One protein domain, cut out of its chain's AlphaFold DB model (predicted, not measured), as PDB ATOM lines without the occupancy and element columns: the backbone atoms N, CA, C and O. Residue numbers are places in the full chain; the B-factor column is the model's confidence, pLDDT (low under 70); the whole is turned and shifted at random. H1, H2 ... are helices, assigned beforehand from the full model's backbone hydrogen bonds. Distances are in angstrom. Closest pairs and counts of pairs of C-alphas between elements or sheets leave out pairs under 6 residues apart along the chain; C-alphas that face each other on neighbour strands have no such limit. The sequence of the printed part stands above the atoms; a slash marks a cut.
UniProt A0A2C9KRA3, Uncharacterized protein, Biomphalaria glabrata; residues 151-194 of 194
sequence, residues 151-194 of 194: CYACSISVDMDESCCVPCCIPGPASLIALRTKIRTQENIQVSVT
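This is residues 151 to 194 of the 194 residues of an uncharacterized protein of Biomphalaria glabrata (UniProt A0A2C9KRA3). A small head of two helices, H1 and the very short H2, makes one end of an elongated shape, and the longest helix, H3, packs on it with its first part and runs away from it. Beyond H3 a tail with no named element, residues 187 to 194, turns off and reaches the other end, while residues 169 to 174, of which 169 belongs to H2 and 174 to H3, stick out where the chain passes from H2 to H3. The printed part has 44 residues with three named helices, in the order H1, H2, H3, and no named strand; its class is all helix. It is only just loose, close to compact, with a radius of gyration of the C-alphas of 11.4 A, and the C-alphas span 34 by 20 by 13 A.

The first helix, H1, residues 151 to 159, touches H2, residues 166 to 169, with 6 pairs of C-alphas within 8 A. The closest C-alphas of the two are those of Cys 154 and Pro 167, 6.0 A apart. H3, residues 174 to 186, only just touches H1, with 3 pairs of C-alphas within 8 A, and does so with residues 176 to 179 alone. The closest C-alphas of H1 and H3 are those of Ser 157 and Leu 179, 7.2 A apart. These two helices run the same way at a shallow tilt of 34.8 degrees, only just short of steep. H2 and H3 touch only at the corner by their link, and only just, with 3 pairs of C-alphas within 8 A. Here H3 touches with residues 175 to 176 alone, and the closest C-alphas are those of Pro 167 and Ser 175, 5.6 A apart. In H1 and H3 every O i to N i+4 pair is within hydrogen-bond range; H2 is too short for such a pair, and its one O i to N i+3 pair is not within range.

H1 has 9 residues and begins with C-alpha 151 at (45.261, -1.484, -0.799); its first and last C-alphas are 12.6 A apart. H2 has 4 residues, with C-alpha 166 at (37.733, 3.174, -7.788), and measures 5.3 A. H3 has 13 residues, measures 18.3 A from first to last C-alpha, and ends with C-alpha 186 at (33.658, -12.405, -16.189).

The two C-alphas farthest apart are those of Cys 165 and Thr 194, at 35.9 A. The printed part has no cut, and it ends at Thr 194, the chain's last residue. The link from H1 to H2 is short, with 6 residues, and the link from H2 to H3 is tight, with 4. The mean pLDDT of the printed part is 71.5; residue 160, residues 164 to 172, residue 175 and residues 191 to 194 are under 70.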
ATOM      1  N   CYS A 151      44.108  -1.063   0.008       75.81
ATOM      2  CA  CYS A 151      45.261  -1.484  -0.799       75.81
ATOM      3  C   CYS A 151      44.961  -2.767  -1.592       75.81
ATOM      4  O   CYS A 151      45.340  -2.907  -2.759       75.81
ATOM      5  N   TYR A 152      44.280  -3.715  -0.944       76.69
ATOM      6  CA  TYR A 152      43.891  -4.976  -1.561       76.69
ATOM      7  C   TYR A 152      42.841  -4.769  -2.657       76.69
ATOM      8  O   TYR A 152      43.002  -5.276  -3.766       76.69
ATOM      9  N   ALA A 153      41.816  -3.955  -2.394       72.88
ATOM     10  CA  ALA A 153      40.809  -3.610  -3.393       72.88
ATOM     11  C   ALA A 153      41.419  -2.892  -4.610       72.88
ATOM     12  O   ALA A 153      41.060  -3.205  -5.740       72.88
ATOM     13  N   CYS A 154      42.387  -1.996  -4.397       73.56
ATOM     14  CA  CYS A 154      43.133  -1.329  -5.467       73.56
ATOM     15  C   CYS A 154      43.915  -2.317  -6.333       73.56
ATOM     16  O   CYS A 154      43.945  -2.168  -7.552       73.56
ATOM     17  N   SER A 155      44.505  -3.343  -5.715       73.25
ATOM     18  CA  SER A 155      45.216  -4.402  -6.438       73.25
ATOM     19  C   SER A 155      44.257  -5.170  -7.357       73.25
ATOM     20  O   SER A 155      44.535  -5.320  -8.540       73.25
ATOM     21  N   ILE A 156      43.072  -5.532  -6.851       75.94
ATOM     22  CA  ILE A 156      42.021  -6.184  -7.647       75.94
ATOM     23  C   ILE A 156      41.533  -5.279  -8.784       75.94
ATOM     24  O   ILE A 156      41.302  -5.759  -9.888       75.94
ATOM     25  N   SER A 157      41.351  -3.979  -8.540       72.94
ATOM     26  CA  SER A 157      40.935  -3.039  -9.587       72.94
ATOM     27  C   SER A 157      41.945  -2.985 -10.728       72.94
ATOM     28  O   SER A 157      41.535  -3.035 -11.881       72.94
ATOM     29  N   VAL A 158      43.243  -2.952 -10.417       74.69
ATOM     30  CA  VAL A 158      44.310  -2.984 -11.429       74.69
ATOM     31  C   VAL A 158      44.302  -4.309 -12.197       74.69
ATOM     32  O   VAL A 158      44.397  -4.294 -13.421       74.69
ATOM     33  N   ASP A 159      44.103  -5.439 -11.513       76.00
ATOM     34  CA  ASP A 159      43.980  -6.753 -12.163       76.00
ATOM     35  C   ASP A 159      42.742  -6.844 -13.077       76.00
ATOM     36  O   ASP A 159      42.721  -7.603 -14.044       76.00
ATOM     37  N   MET A 160      41.709  -6.049 -12.784       68.75
ATOM     38  CA  MET A 160      40.467  -5.941 -13.554       68.75
ATOM     39  C   MET A 160      40.513  -4.845 -14.634       68.75
ATOM     40  O   MET A 160      39.458  -4.530 -15.195       68.75
ATOM     41  N   ASP A 161      41.690  -4.270 -14.907       74.50
ATOM     42  CA  ASP A 161      41.916  -3.147 -15.835       74.50
ATOM     43  C   ASP A 161      41.067  -1.899 -15.500       74.50
ATOM     44  O   ASP A 161      40.640  -1.139 -16.365       74.50
ATOM     45  N   GLU A 162      40.776  -1.683 -14.213       74.25
ATOM     46  CA  GLU A 162      40.093  -0.489 -13.714       74.25
ATOM     47  C   GLU A 162      41.060   0.485 -13.042       74.25
ATOM     48  O   GLU A 162      42.139   0.133 -12.560       74.25
ATOM     49  N   SER A 163      40.649   1.753 -12.968       74.06
ATOM     50  CA  SER A 163      41.422   2.765 -12.254       74.06
ATOM     51  C   SER A 163      41.587   2.365 -10.786       74.06
ATOM     52  O   SER A 163      40.607   2.175 -10.068       74.06
ATOM     53  N   CYS A 164      42.837   2.330 -10.313       67.25
ATOM     54  CA  CYS A 164      43.215   2.084  -8.913       67.25
ATOM     55  C   CYS A 164      42.471   2.993  -7.913       67.25
ATOM     56  O   CYS A 164      42.412   2.698  -6.723       67.25
ATOM     57  N   CYS A 165      41.901   4.102  -8.381       67.00
ATOM     58  CA  CYS A 165      41.146   5.051  -7.578       67.00
ATOM     59  C   CYS A 165      39.712   4.591  -7.261       67.00
ATOM     60  O   CYS A 165      39.118   5.124  -6.334       67.00
ATOM     61  N   VAL A 166      39.136   3.615  -7.974       66.88
ATOM     62  CA  VAL A 166      37.733   3.174  -7.788       66.88
ATOM     63  C   VAL A 166      37.411   2.724  -6.344       66.88
ATOM     64  O   VAL A 166      36.350   3.090  -5.831       66.88
ATOM     65  N   PRO A 167      38.302   2.015  -5.624       66.25
ATOM     66  CA  PRO A 167      38.111   1.678  -4.208       66.25
ATOM     67  C   PRO A 167      38.241   2.867  -3.253       66.25
ATOM     68  O   PRO A 167      37.699   2.824  -2.154       66.25
ATOM     69  N   CYS A 168      38.956   3.918  -3.661       65.75
ATOM     70  CA  CYS A 168      39.208   5.108  -2.844       65.75
ATOM     71  C   CYS A 168      38.163   6.210  -3.076       65.75
ATOM     72  O   CYS A 168      37.822   6.946  -2.156       65.75
ATOM     73  N   CYS A 169      37.666   6.342  -4.307       68.25
ATOM     74  CA  CYS A 169      36.745   7.396  -4.728       68.25
ATOM     75  C   CYS A 169      35.279   7.055  -4.445       68.25
ATOM     76  O   CYS A 169      34.455   7.963  -4.366       68.25
ATOM     77  N   ILE A 170      34.950   5.768  -4.292       67.81
ATOM     78  CA  ILE A 170      33.623   5.315  -3.870       67.81
ATOM     79  C   ILE A 170      33.730   4.867  -2.409       67.81
ATOM     80  O   ILE A 170      34.127   3.728  -2.152       67.81
ATOM     81  N   PRO A 171      33.405   5.738  -1.438       62.34
ATOM     82  CA  PRO A 171      33.446   5.362  -0.037       62.34
ATOM     83  C   PRO A 171      32.395   4.285   0.255       62.34
ATOM     84  O   PRO A 171      31.218   4.418  -0.082       62.34
ATOM     85  N   GLY A 172      32.827   3.217   0.925       67.00
ATOM     86  CA  GLY A 172      31.946   2.190   1.473       67.00
ATOM     87  C   GLY A 172      31.891   0.876   0.681       67.00
ATOM     88  O   GLY A 172      32.667   0.642  -0.247       67.00
ATOM     89  N   PRO A 173      30.974  -0.031   1.060       70.25
ATOM     90  CA  PRO A 173      30.962  -1.411   0.568       70.25
ATOM     91  C   PRO A 173      30.554  -1.540  -0.909       70.25
ATOM     92  O   PRO A 173      30.773  -2.587  -1.516       70.25
ATOM     93  N   ALA A 174      29.981  -0.488  -1.503       71.81
ATOM     94  CA  ALA A 174      29.478  -0.499  -2.875       71.81
ATOM     95  C   ALA A 174      30.573  -0.783  -3.919       71.81
ATOM     96  O   ALA A 174      30.337  -1.549  -4.853       71.81
ATOM     97  N   SER A 175      31.783  -0.241  -3.728       69.25
ATOM     98  CA  SER A 175      32.920  -0.457  -4.640       69.25
ATOM     99  C   SER A 175      33.294  -1.943  -4.750       69.25
ATOM    100  O   SER A 175      33.520  -2.494  -5.826       69.25
ATOM    101  N   LEU A 176      33.243  -2.648  -3.625       73.88
ATOM    102  CA  LEU A 176      33.576  -4.068  -3.544       73.88
ATOM    103  C   LEU A 176      32.499  -4.962  -4.108       73.88
ATOM    104  O   LEU A 176      32.800  -5.987  -4.713       73.88
ATOM    105  N   ILE A 177      31.241  -4.597  -3.874       78.44
ATOM    106  CA  ILE A 177      30.108  -5.318  -4.439       78.44
ATOM    107  C   ILE A 177      30.195  -5.241  -5.963       78.44
ATOM    108  O   ILE A 177      30.027  -6.268  -6.618       78.44
ATOM    109  N   ALA A 178      30.550  -4.080  -6.523       77.94
ATOM    110  CA  ALA A 178      30.772  -3.913  -7.956       77.94
ATOM    111  C   ALA A 178      31.927  -4.790  -8.471       77.94
ATOM    112  O   ALA A 178      31.709  -5.615  -9.359       77.94
ATOM    113  N   LEU A 179      33.115  -4.711  -7.857       75.75
ATOM    114  CA  LEU A 179      34.277  -5.528  -8.243       75.75
ATOM    115  C   LEU A 179      33.986  -7.032  -8.140       75.75
ATOM    116  O   LEU A 179      34.252  -7.801  -9.062       75.75
ATOM    117  N   ARG A 180      33.369  -7.469  -7.039       78.56
ATOM    118  CA  ARG A 180      33.017  -8.876  -6.819       78.56
ATOM    119  C   ARG A 180      31.963  -9.363  -7.811       78.56
ATOM    120  O   ARG A 180      31.986 -10.528  -8.202       78.56
ATOM    121  N   THR A 181      31.035  -8.494  -8.202       81.75
ATOM    122  CA  THR A 181      30.032  -8.805  -9.225       81.75
ATOM    123  C   THR A 181      30.696  -8.938 -10.588       81.75
ATOM    124  O   THR A 181      30.501  -9.957 -11.241       81.75
ATOM    125  N   LYS A 182      31.573  -7.998 -10.961       78.94
ATOM    126  CA  LYS A 182      32.358  -8.059 -12.200       78.94
ATOM    127  C   LYS A 182      33.148  -9.361 -12.309       78.94
ATOM    128  O   LYS A 182      33.038 -10.032 -13.330       78.94
ATOM    129  N   ILE A 183      33.856  -9.764 -11.249       80.88
ATOM    130  CA  ILE A 183      34.598 -11.036 -11.216       80.88
ATOM    131  C   ILE A 183      33.663 -12.210 -11.496       80.88
ATOM    132  O   ILE A 183      33.961 -13.041 -12.342       80.88
ATOM    133  N   ARG A 184      32.507 -12.281 -10.827       75.00
ATOM    134  CA  ARG A 184      31.551 -13.377 -11.046       75.00
ATOM    135  C   ARG A 184      30.983 -13.402 -12.456       75.00
ATOM    136  O   ARG A 184      30.752 -14.490 -12.974       75.00
ATOM    137  N   THR A 185      30.755 -12.233 -13.049       76.56
ATOM    138  CA  THR A 185      30.248 -12.103 -14.416       76.56
ATOM    139  C   THR A 185      31.310 -12.486 -15.445       76.56
ATOM    140  O   THR A 185      30.995 -13.230 -16.366       76.56
ATOM    141  N   GLN A 186      32.561 -12.042 -15.283       74.25
ATOM    142  CA  GLN A 186      33.658 -12.405 -16.189       74.25
ATOM    143  C   GLN A 186      34.012 -13.888 -16.097       74.25
ATOM    144  O   GLN A 186      34.205 -14.554 -17.108       74.25
ATOM    145  N   GLU A 187      34.037 -14.416 -14.878       72.75
ATOM    146  CA  GLU A 187      34.381 -15.807 -14.611       72.75
ATOM    147  C   GLU A 187      33.193 -16.760 -14.741       72.75
ATOM    148  O   GLU A 187      33.363 -17.963 -14.543       72.75
ATOM    149  N   ASN A 188      32.001 -16.234 -15.039       72.50
ATOM    150  CA  ASN A 188      30.757 -16.979 -15.182       72.50
ATOM    151  C   ASN A 188      30.541 -18.000 -14.048       72.50
ATOM    152  O   ASN A 188      30.380 -19.199 -14.277       72.50
ATOM    153  N   ILE A 189      30.624 -17.540 -12.798       79.38
ATOM    154  CA  ILE A 189      30.572 -18.421 -11.623       79.38
ATOM    155  C   ILE A 189      29.117 -18.690 -11.229       79.38
ATOM    156  O   ILE A 189      28.337 -17.755 -11.039       79.38
ATOM    157  N   GLN A 190      28.766 -19.964 -11.041       73.44
ATOM    158  CA  GLN A 190      27.418 -20.383 -10.661       73.44
ATOM    159  C   GLN A 190      27.030 -19.863  -9.264       73.44
ATOM    160  O   GLN A 190      27.780 -19.990  -8.287       73.44
ATOM    161  N   VAL A 191      25.835 -19.278  -9.161       65.44
ATOM    162  CA  VAL A 191      25.248 -18.860  -7.883       65.44
ATOM    163  C   VAL A 191      24.516 -20.064  -7.295       65.44
ATOM    164  O   VAL A 191      23.576 -20.572  -7.901       65.44
ATOM    165  N   SER A 192      24.968 -20.545  -6.137       63.59
ATOM    166  CA  SER A 192      24.270 -21.594  -5.391       63.59
ATOM    167  C   SER A 192      22.961 -21.026  -4.852       63.59
ATOM    168  O   SER A 192      22.991 -20.158  -3.982       63.59
ATOM    169  N   VAL A 193      21.828 -21.488  -5.379       56.88
ATOM    170  CA  VAL A 193      20.511 -21.317  -4.753       56.88
ATOM    171  C   VAL A 193      20.306 -22.536  -3.862       56.88
ATOM    172  O   VAL A 193      20.150 -23.648  -4.363       56.88
ATOM    173  N   THR A 194      20.412 -22.339  -2.553       38.59
ATOM    174  CA  THR A 194      20.106 -23.338  -1.521       38.59
ATOM    175  C   THR A 194      19.005 -22.780  -0.644       38.59
ATOM    176  O   THR A 194      19.068 -21.562  -0.363       38.59
TER     177      THR A 194